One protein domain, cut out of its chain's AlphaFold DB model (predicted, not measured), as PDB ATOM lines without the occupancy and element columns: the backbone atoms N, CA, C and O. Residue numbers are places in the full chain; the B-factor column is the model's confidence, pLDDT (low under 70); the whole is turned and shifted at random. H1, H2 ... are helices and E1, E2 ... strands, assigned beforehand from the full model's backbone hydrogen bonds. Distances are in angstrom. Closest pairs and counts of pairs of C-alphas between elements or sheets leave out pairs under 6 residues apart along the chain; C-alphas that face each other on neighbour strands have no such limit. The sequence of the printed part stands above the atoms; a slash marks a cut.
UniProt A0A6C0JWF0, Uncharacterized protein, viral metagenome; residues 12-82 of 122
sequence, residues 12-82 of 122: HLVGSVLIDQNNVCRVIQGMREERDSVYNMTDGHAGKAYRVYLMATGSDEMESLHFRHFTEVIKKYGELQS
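What this domain is: This is residues 12 to 82 of the 122 residues of an uncharacterized protein of viral metagenome (UniProt A0A6C0JWF0). A strongly twisted, curled sheet of four antiparallel strands bends partly round one short helix, H1, which packs on one face of it. The long loop of residues 35 to 48, between E2 and E3, reaches away from one end of the sheet and makes much of the length. The printed part has 71 residues, with E1, E2, E3, E4 and then H1 along the chain, and the sheet's order is E1 - E2 - E3 - E4. The class is mixed, helices and strands, though under half of the residues are in named elements. The whole is only just compact, close to loose, with a radius of gyration of the C-alphas of 13.2 A, and is elongated, spanning 40 by 21 by 21 A.

How they stand to each other: The sheet is formed by E1, residues 17 to 19, E2, residues 25 to 34, E3, residues 49 to 56, and E4, residues 62 to 67. It is a meander, each strand the antiparallel neighbour of the one before, and each successive pair is a hairpin. The inner strands E2 and E3 stand at 155 degrees between their directions, with N 29 and O 53 within hydrogen-bond range at 2.9 A. E3 and the edge strand E4 stand at 153 degrees, with N 54 and O 63 at 2.8 A. E2 bends by 57 degrees at residue 29. The other edge strand, E1, stands at 118 degrees to E2, with N 18 and O 26 at 2.8 A. E1 and E4 are apart. From edge to edge the strands' lines turn by 93 degrees and the way across the sheet turns by 83 degrees. H1, residues 70 to 77, is on the sheet. Its closest C-alphas to E1 are those of Tyr 77 and Leu 18, 6.2 A apart, and to E4 those of Val 73 and Phe 67, 7.0 A apart. E3 and H1 are near each other. In H1 every O i to N i+4 pair is within hydrogen-bond range. After H1, residues 79 to 80 form a short antiparallel pairing with residues 18 to 19 of E1.

Where its parts are: E2 is 25.0 A long from first to last C-alpha, E3 22.6 A, E4 16.4 A, H1 10.7 A and E1 6.5 A. E1 begins at C-alpha 17, (58.599, -3.755, -40.371). E2 ends at C-alpha 34, (41.565, -15.414, -31.996). H1 ends at C-alpha 77, (53.672, 0.544, -33.069).

The domain as a whole: The two C-alphas farthest apart are those of Asp 43 and Gly 58, at 42.1 A. The printed part has no cut. The link from E2 to E3 is long, with 14 residues, while those from E1 to E2, E3 to E4 and E4 to H1 are tight. The mean pLDDT of the printed part is 81.0; residues 36 to 47 and residue 82 are under 70.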
ATOM      1  N   HIS A  12      50.379 -11.659 -45.707       81.56
ATOM      2  CA  HIS A  12      51.307 -10.900 -46.550       81.56
ATOM      3  C   HIS A  12      52.101  -9.827 -45.780       81.56
ATOM      4  O   HIS A  12      53.101  -9.343 -46.298       81.56
ATOM      5  N   LEU A  13      51.666  -9.466 -44.565       84.88
ATOM      6  CA  LEU A  13      52.349  -8.510 -43.685       84.88
ATOM      7  C   LEU A  13      53.389  -9.177 -42.776       84.88
ATOM      8  O   LEU A  13      54.134  -8.492 -42.077       84.88
ATOM      9  N   VAL A  14      53.436 -10.511 -42.728       87.12
ATOM     10  CA  VAL A  14      54.455 -11.223 -41.949       87.12
ATOM     11  C   VAL A  14      55.823 -10.977 -42.585       87.12
ATOM     12  O   VAL A  14      56.005 -11.150 -43.788       87.12
ATOM     13  N   GLY A  15      56.786 -10.547 -41.771       85.88
ATOM     14  CA  GLY A  15      58.100 -10.078 -42.209       85.88
ATOM     15  C   GLY A  15      58.168  -8.577 -42.512       85.88
ATOM     16  O   GLY A  15      59.272  -8.056 -42.669       85.88
ATOM     17  N   SER A  16      57.038  -7.865 -42.554       89.56
ATOM     18  CA  SER A  16      57.040  -6.403 -42.651       89.56
ATOM     19  C   SER A  16      57.524  -5.758 -41.350       89.56
ATOM     20  O   SER A  16      57.434  -6.342 -40.262       89.56
ATOM     21  N   VAL A  17      58.032  -4.532 -41.476       90.56
ATOM     22  CA  VAL A  17      58.599  -3.755 -40.371       90.56
ATOM     23  C   VAL A  17      57.686  -2.578 -40.045       90.56
ATOM     24  O   VAL A  17      57.243  -1.854 -40.937       90.56
ATOM     25  N   LEU A  18      57.421  -2.395 -38.757       91.44
ATOM     26  CA  LEU A  18      56.776  -1.221 -38.181       91.44
ATOM     27  C   LEU A  18      57.854  -0.349 -37.538       91.44
ATOM     28  O   LEU A  18      58.700  -0.872 -36.812       91.44
ATOM     29  N   ILE A  19      57.841   0.953 -37.812       90.69
ATOM     30  CA  ILE A  19      58.803   1.905 -37.245       90.69
ATOM     31  C   ILE A  19      58.037   2.976 -36.478       90.69
ATOM     32  O   ILE A  19      57.180   3.659 -37.043       90.69
ATOM     33  N   ASP A  20      58.344   3.118 -35.188       88.75
ATOM     34  CA  ASP A  20      57.749   4.157 -34.350       88.75
ATOM     35  C   ASP A  20      58.488   5.504 -34.446       88.75
ATOM     36  O   ASP A  20      59.549   5.632 -35.057       88.75
ATOM     37  N   GLN A  21      57.922   6.535 -33.813       85.62
ATOM     38  CA  GLN A  21      58.490   7.891 -33.787       85.62
ATOM     39  C   GLN A  21      59.875   7.962 -33.120       85.62
ATOM     40  O   GLN A  21      60.605   8.927 -33.332       85.62
ATOM     41  N   ASN A  22      60.241   6.949 -32.333       86.69
ATOM     42  CA  ASN A  22      61.543   6.834 -31.683       86.69
ATOM     43  C   ASN A  22      62.525   5.980 -32.509       86.69
ATOM     44  O   ASN A  22      63.586   5.619 -32.002       86.69
ATOM     45  N   ASN A  23      62.191   5.654 -33.764       85.06
ATOM     46  CA  ASN A  23      62.940   4.759 -34.651       85.06
ATOM     47  C   ASN A  23      63.114   3.327 -34.121       85.06
ATOM     48  O   ASN A  23      64.014   2.603 -34.561       85.06
ATOM     49  N   VAL A  24      62.253   2.872 -33.207       87.62
ATOM     50  CA  VAL A  24      62.248   1.465 -32.801       87.62
ATOM     51  C   VAL A  24      61.579   0.656 -33.899       87.62
ATOM     52  O   VAL A  24      60.408   0.860 -34.230       87.62
ATOM     53  N   CYS A  25      62.333  -0.286 -34.454       90.44
ATOM     54  CA  CYS A  25      61.858  -1.171 -35.502       90.44
ATOM     55  C   CYS A  25      61.241  -2.426 -34.879       90.44
ATOM     56  O   CYS A  25      61.846  -3.075 -34.024       90.44
ATOM     57  N   ARG A  26      60.046  -2.799 -35.329       91.88
ATOM     58  CA  ARG A  26      59.339  -4.011 -34.910       91.88
ATOM     59  C   ARG A  26      59.012  -4.865 -36.120       91.88
ATOM     60  O   ARG A  26      58.309  -4.422 -37.022       91.88
ATOM     61  N   VAL A  27      59.506  -6.096 -36.134       91.62
ATOM     62  CA  VAL A  27      59.228  -7.058 -37.206       91.62
ATOM     63  C   VAL A  27      57.993  -7.867 -36.844       91.62
ATOM     64  O   VAL A  27      57.925  -8.448 -35.759       91.62
ATOM     65  N   ILE A  28      57.039  -7.946 -37.768       92.06
ATOM     66  CA  ILE A  28      55.854  -8.792 -37.626       92.06
ATOM     67  C   ILE A  28      56.267 -10.253 -37.833       92.06
ATOM     68  O   ILE A  28      56.615 -10.655 -38.942       92.06
ATOM     69  N   GLN A  29      56.201 -11.059 -36.777       91.31
ATOM     70  CA  GLN A  29      56.568 -12.482 -36.812       91.31
ATOM     71  C   GLN A  29      55.401 -13.381 -37.221       91.31
ATOM     72  O   GLN A  29      55.592 -14.447 -37.801       91.31
ATOM     73  N   GLY A  30      54.176 -12.963 -36.919       89.94
ATOM     74  CA  GLY A  30      52.997 -13.753 -37.230       89.94
ATOM     75  C   GLY A  30      51.713 -13.078 -36.794       89.94
ATOM     76  O   GLY A  30      51.717 -12.144 -35.989       89.94
ATOM     77  N   MET A  31      50.602 -13.585 -37.318       89.06
ATOM     78  CA  MET A  31      49.263 -13.181 -36.911       89.06
ATOM     79  C   MET A  31      48.354 -14.397 -36.802       89.06
ATOM     80  O   MET A  31      48.475 -15.349 -37.574       89.06
ATOM     81  N   ARG A  32      47.433 -14.366 -35.843       86.25
ATOM     82  CA  ARG A  32      46.471 -15.444 -35.613       86.25
ATOM     83  C   ARG A  32      45.089 -14.865 -35.366       86.25
ATOM     84  O   ARG A  32      44.949 -13.938 -34.582       86.25
ATOM     85  N   GLU A  33      44.073 -15.430 -36.012       83.50
ATOM     86  CA  GLU A  33      42.676 -15.166 -35.655       83.50
ATOM     87  C   GLU A  33      42.407 -15.770 -34.271       83.50
ATOM     88  O   GLU A  33      42.614 -16.970 -34.067       83.50
ATOM     89  N   GLU A  34      41.971 -14.949 -33.320       81.06
ATOM     90  CA  GLU A  34      41.565 -15.414 -31.996       81.06
ATOM     91  C   GLU A  34      40.051 -15.293 -31.847       81.06
ATOM     92  O   GLU A  34      39.438 -14.277 -32.174       81.06
ATOM     93  N   ARG A  35      39.435 -16.366 -31.341       71.56
ATOM     94  CA  ARG A  35      38.033 -16.337 -30.930       71.56
ATOM     95  C   ARG A  35      37.984 -15.756 -29.534       71.56
ATOM     96  O   ARG A  35      38.425 -16.407 -28.593       71.56
ATOM     97  N   ASP A  36      37.418 -14.571 -29.411       65.06
ATOM     98  CA  ASP A  36      37.277 -13.918 -28.122       65.06
ATOM     99  C   ASP A  36      35.792 -13.721 -27.794       65.06
ATOM    100  O   ASP A  36      35.017 -13.151 -28.569       65.06
ATOM    101  N   SER A  37      35.386 -14.259 -26.643       59.72
ATOM    102  CA  SER A  37      34.010 -14.233 -26.149       59.72
ATOM    103  C   SER A  37      33.540 -12.825 -25.792       59.72
ATOM    104  O   SER A  37      32.352 -12.544 -25.949       59.72
ATOM    105  N   VAL A  38      34.446 -11.927 -25.394       59.38
ATOM    106  CA  VAL A  38      34.131 -10.515 -25.111       59.38
ATOM    107  C   VAL A  38      33.746  -9.785 -26.398       59.38
ATOM    108  O   VAL A  38      32.855  -8.935 -26.406       59.38
ATOM    109  N   TYR A  39      34.364 -10.159 -27.520       55.56
ATOM    110  CA  TYR A  39      34.166  -9.490 -28.804       55.56
ATOM    111  C   TYR A  39      33.073 -10.122 -29.679       55.56
ATOM    112  O   TYR A  39      32.634  -9.468 -30.625       55.56
ATOM    113  N   ASN A  40      32.579 -11.315 -29.330       53.09
ATOM    114  CA  ASN A  40      31.436 -11.979 -29.976       53.09
ATOM    115  C   ASN A  40      30.066 -11.372 -29.605       53.09
ATOM    116  O   ASN A  40      29.061 -11.739 -30.206       53.09
ATOM    117  N   MET A  41      30.005 -10.457 -28.627       51.00
ATOM    118  CA  MET A  41      28.739  -9.915 -28.105       51.00
ATOM    119  C   MET A  41      28.237  -8.639 -28.799       51.00
ATOM    120  O   MET A  41      27.207  -8.107 -28.406       51.00
ATOM    121  N   THR A  42      28.933  -8.132 -29.823       48.97
ATOM    122  CA  THR A  42      28.499  -6.926 -30.556       48.97
ATOM    123  C   THR A  42      27.864  -7.313 -31.893       48.97
ATOM    124  O   THR A  42      28.550  -7.488 -32.898       48.97
ATOM    125  N   ASP A  43      26.544  -7.511 -31.857       44.28
ATOM    126  CA  ASP A  43      25.600  -7.470 -32.982       44.28
ATOM    127  C   ASP A  43      26.082  -8.080 -34.307       44.28
ATOM    128  O   ASP A  43      26.117  -7.396 -35.322       44.28
ATOM    129  N   GLY A  44      26.473  -9.361 -34.314       44.81
ATOM    130  CA  GLY A  44      26.577 -10.204 -35.523       44.81
ATOM    131  C   GLY A  44      27.494  -9.729 -36.666       44.81
ATOM    132  O   GLY A  44      27.585 -10.406 -37.690       44.81
ATOM    133  N   HIS A  45      28.163  -8.585 -36.523       44.34
ATOM    134  CA  HIS A  45      28.941  -7.882 -37.548       44.34
ATOM    135  C   HIS A  45      30.290  -7.384 -37.012       44.34
ATOM    136  O   HIS A  45      31.052  -6.748 -37.744       44.34
ATOM    137  N   ALA A  46      30.624  -7.677 -35.753       52.09
ATOM    138  CA  ALA A  46      31.963  -7.442 -35.239       52.09
ATOM    139  C   ALA A  46      32.968  -8.292 -36.033       52.09
ATOM    140  O   ALA A  46      32.909  -9.520 -36.025       52.09
ATOM    141  N   GLY A  47      33.864  -7.623 -36.763       59.47
ATOM    142  CA  GLY A  47      34.922  -8.273 -37.530       59.47
ATOM    143  C   GLY A  47      35.750  -9.235 -36.673       59.47
ATOM    144  O   GLY A  47      35.869  -9.065 -35.458       59.47
ATOM    145  N   LYS A  48      36.314 -10.254 -37.324       72.81
ATOM    146  CA  LYS A  48      37.196 -11.248 -36.703       72.81
ATOM    147  C   LYS A  48      38.320 -10.552 -35.930       72.81
ATOM    148  O   LYS A  48      38.952  -9.641 -36.459       72.81
ATOM    149  N   ALA A  49      38.551 -10.972 -34.689       79.94
ATOM    150  CA  ALA A  49      39.655 -10.472 -33.882       79.94
ATOM    151  C   ALA A  49      40.940 -11.234 -34.219       79.94
ATOM    152  O   ALA A  49      40.929 -12.446 -34.450       79.94
ATOM    153  N   TYR A  50      42.057 -10.520 -34.217       85.19
ATOM    154  CA  TYR A  50      43.372 -11.079 -34.485       85.19
ATOM    155  C   TYR A  50      44.337 -10.719 -33.364       85.19
ATOM    156  O   TYR A  50      44.188  -9.702 -32.688       85.19
ATOM    157  N   ARG A  51      45.363 -11.546 -33.194       89.62
ATOM    158  CA  ARG A  51      46.554 -11.226 -32.419       89.62
ATOM    159  C   ARG A  51      47.746 -11.140 -33.361       89.62
ATOM    160  O   ARG A  51      47.967 -12.060 -34.147       89.62
ATOM    161  N   VAL A  52      48.506 -10.054 -33.272       91.38
ATOM    162  CA  VAL A  52      49.805  -9.894 -33.939       91.38
ATOM    163  C   VAL A  52      50.928 -10.169 -32.944       91.38
ATOM    164  O   VAL A  52      50.820  -9.805 -31.772       91.38
ATOM    165  N   TYR A  53      51.993 -10.804 -33.423       92.94
ATOM    166  CA  TYR A  53      53.228 -11.056 -32.687       92.94
ATOM    167  C   TYR A  53      54.363 -10.251 -33.318       92.94
ATOM    168  O   TYR A  53      54.571 -10.328 -34.535       92.94
ATOM    169  N   LEU A  54      55.079  -9.480 -32.505       93.94
ATOM    170  CA  LEU A  54      56.144  -8.585 -32.947       93.94
ATOM    171  C   LEU A  54      57.438  -8.852 -32.181       93.94
ATOM    172  O   LEU A  54      57.412  -9.184 -30.998       93.94
ATOM    173  N   MET A  55      58.566  -8.652 -32.857       93.06
ATOM    174  CA  MET A  55      59.899  -8.623 -32.250       93.06
ATOM    175  C   MET A  55      60.499  -7.235 -32.441       93.06
ATOM    176  O   MET A  55      60.602  -6.770 -33.578       93.06
ATOM    177  N   ALA A  56      60.881  -6.581 -31.346       89.81
ATOM    178  CA  ALA A  56      61.520  -5.271 -31.382       89.81
ATOM    179  C   ALA A  56      63.038  -5.400 -31.574       89.81
ATOM    180  O   ALA A  56      63.684  -6.283 -31.012       89.81
ATOM    181  N   THR A  57      63.638  -4.499 -32.346       83.88
ATOM    182  CA  THR A  57      65.095  -4.438 -32.490       83.88
ATOM    183  C   THR A  57      65.757  -4.125 -31.155       83.88
ATOM    184  O   THR A  57      65.436  -3.115 -30.531       83.88
ATOM    185  N   GLY A  58      66.710  -4.963 -30.746       81.50
ATOM    186  CA  GLY A  58      67.428  -4.802 -29.479       81.50
ATOM    187  C   GLY A  58      66.705  -5.383 -28.261       81.50
ATOM    188  O   GLY A  58      67.167  -5.161 -27.145       81.50
ATOM    189  N   SER A  59      65.611  -6.125 -28.462       82.88
ATOM    190  CA  SER A  59      64.929  -6.887 -27.414       82.88
ATOM    191  C   SER A  59      64.712  -8.333 -27.855       82.88
ATOM    192  O   SER A  59      64.307  -8.587 -28.989       82.88
ATOM    193  N   ASP A  60      64.947  -9.273 -26.941       85.06
ATOM    194  CA  ASP A  60      64.594 -10.687 -27.122       85.06
ATOM    195  C   ASP A  60      63.149 -10.983 -26.674       85.06
ATOM    196  O   ASP A  60      62.662 -12.107 -26.807       85.06
ATOM    197  N   GLU A  61      62.445  -9.984 -26.133       87.50
ATOM    198  CA  GLU A  61      61.064 -10.132 -25.683       87.50
ATOM    199  C   GLU A  61      60.079 -10.004 -26.851       87.50
ATOM    200  O   GLU A  61      60.096  -9.037 -27.618       87.50
ATOM    201  N   MET A  62      59.172 -10.979 -26.959       89.00
ATOM    202  CA  MET A  62      58.099 -10.961 -27.949       89.00
ATOM    203  C   MET A  62      56.933 -10.098 -27.459       89.00
ATOM    204  O   MET A  62      56.293 -10.400 -26.450       89.00
ATOM    205  N   GLU A  63      56.592  -9.068 -28.226       92.62
ATOM    206  CA  GLU A  63      55.401  -8.258 -27.996       92.62
ATOM    207  C   GLU A  63      54.189  -8.892 -28.694       92.62
ATOM    208  O   GLU A  63      54.296  -9.490 -29.768       92.62
ATOM    209  N   SER A  64      52.996  -8.746 -28.110       92.69
ATOM    210  CA  SER A  64      51.761  -9.111 -28.806       92.69
ATOM    211  C   SER A  64      50.646  -8.103 -28.570       92.69
ATOM    212  O   SER A  64      50.560  -7.477 -27.511       92.69
ATOM    213  N   LEU A  65      49.786  -7.948 -29.575       91.25
ATOM    214  CA  LEU A  65      48.634  -7.055 -29.521       91.25
ATOM    215  C   LEU A  65      47.415  -7.730 -30.139       91.25
ATOM    216  O   LEU A  65      47.485  -8.257 -31.248       91.25
ATOM    217  N   HIS A  66      46.291  -7.659 -29.432       89.44
ATOM    218  CA  HIS A  66      44.972  -7.944 -29.985       89.44
ATOM    219  C   HIS A  66      44.417  -6.743 -30.740       89.44
ATOM    220  O   HIS A  66      44.491  -5.625 -30.236       89.44
ATOM    221  N   PHE A  67      43.843  -6.977 -31.917       85.12
ATOM    222  CA  PHE A  67      43.278  -5.927 -32.761       85.12
ATOM    223  C   PHE A  67      42.093  -6.435 -33.594       85.12
ATOM    224  O   PHE A  67      41.993  -7.628 -33.901       85.12
ATOM    225  N   ARG A  68      41.201  -5.518 -33.993       79.75
ATOM    226  CA  ARG A  68      40.138  -5.772 -34.989       79.75
ATOM    227  C   ARG A  68      40.492  -5.172 -36.344       79.75
ATOM    228  O   ARG A  68      40.217  -5.767 -37.383       79.75
ATOM    229  N   HIS A  69      41.121  -4.001 -36.328       80.75
ATOM    230  CA  HIS A  69      41.604  -3.316 -37.517       80.75
ATOM    231  C   HIS A  69      43.113  -3.139 -37.436       80.75
ATOM    232  O   HIS A  69      43.642  -2.689 -36.423       80.75
ATOM    233  N   PHE A  70      43.826  -3.439 -38.522       82.38
ATOM    234  CA  PHE A  70      45.285  -3.306 -38.545       82.38
ATOM    235  C   PHE A  70      45.768  -1.859 -38.301       82.38
ATOM    236  O   PHE A  70      46.888  -1.633 -37.855       82.38
ATOM    237  N   THR A  71      44.896  -0.866 -38.493       84.62
ATOM    238  CA  THR A  71      45.156   0.529 -38.103       84.62
ATOM    239  C   THR A  71      45.418   0.698 -36.603       84.62
ATOM    240  O   THR A  71      46.115   1.632 -36.221       84.62
ATOM    241  N   GLU A  72      44.908  -0.190 -35.745       87.81
ATOM    242  CA  GLU A  72      45.218  -0.209 -34.308       87.81
ATOM    243  C   GLU A  72      46.679  -0.599 -34.055       87.81
ATOM    244  O   GLU A  72      47.337  -0.003 -33.204       87.81
ATOM    245  N   VAL A  73      47.202  -1.547 -34.839       89.25
ATOM    246  CA  VAL A  73      48.613  -1.955 -34.794       89.25
ATOM    247  C   VAL A  73      49.499  -0.776 -35.190       89.25
ATOM    248  O   VAL A  73      50.428  -0.446 -34.457       89.25
ATOM    249  N   ILE A  74      49.157  -0.087 -36.283       89.00
ATOM    250  CA  ILE A  74      49.889   1.095 -36.768       89.00
ATOM    251  C   ILE A  74      49.879   2.218 -35.724       89.00
ATOM    252  O   ILE A  74      50.912   2.792 -35.399       89.00
ATOM    253  N   LYS A  75      48.717   2.510 -35.128       89.31
ATOM    254  CA  LYS A  75      48.611   3.542 -34.084       89.31
ATOM    255  C   LYS A  75      49.476   3.245 -32.863       89.31
ATOM    256  O   LYS A  75      49.954   4.182 -32.233       89.31
ATOM    257  N   LYS A  76      49.640   1.967 -32.505       91.06
ATOM    258  CA  LYS A  76      50.419   1.569 -31.330       91.06
ATOM    259  C   LYS A  76      51.918   1.480 -31.614       91.06
ATOM    260  O   LYS A  76      52.709   1.862 -30.760       91.06
ATOM    261  N   TYR A  77      52.294   0.949 -32.775       90.12
ATOM    262  CA  TYR A  77      53.672   0.544 -33.069       90.12
ATOM    263  C   TYR A  77      54.351   1.343 -34.178       90.12
ATOM    264  O   TYR A  77      55.526   1.107 -34.444       90.12
ATOM    265  N   GLY A  78      53.643   2.292 -34.787       88.25
ATOM    266  CA  GLY A  78      54.178   3.166 -35.818       88.25
ATOM    267  C   GLY A  78      53.805   2.746 -37.233       88.25
ATOM    268  O   GLY A  78      52.955   1.883 -37.458       88.25
ATOM    269  N   GLU A  79      54.411   3.413 -38.205       88.44
ATOM    270  CA  GLU A  79      54.047   3.251 -39.609       88.44
ATOM    271  C   GLU A  79      54.610   1.952 -40.187       88.44
ATOM    272  O   GLU A  79      55.710   1.512 -39.847       88.44
ATOM    273  N   LEU A  80      53.828   1.323 -41.067       86.88
ATOM    274  CA  LEU A  80      54.254   0.143 -41.803       86.88
ATOM    275  C   LEU A  80      55.153   0.586 -42.960       86.88
ATOM    276  O   LEU A  80      54.694   1.280 -43.866       86.88
ATOM    277  N   GLN A  81      56.410   0.151 -42.957       80.94
ATOM    278  CA  GLN A  81      57.308   0.346 -44.093       80.94
ATOM    279  C   GLN A  81      56.813  -0.501 -45.275       80.94
ATOM    280  O   GLN A  81      56.878  -1.732 -45.247       80.94
ATOM    281  N   SER A  82      56.271   0.161 -46.302       61.50
ATOM    282  CA  SER A  82      55.782  -0.477 -47.534       61.50
ATOM    283  C   SER A  82      56.903  -0.869 -48.493       61.50
ATOM    284  O   SER A  82      56.702  -1.717 -49.362       61.50
TER     285      SER A  82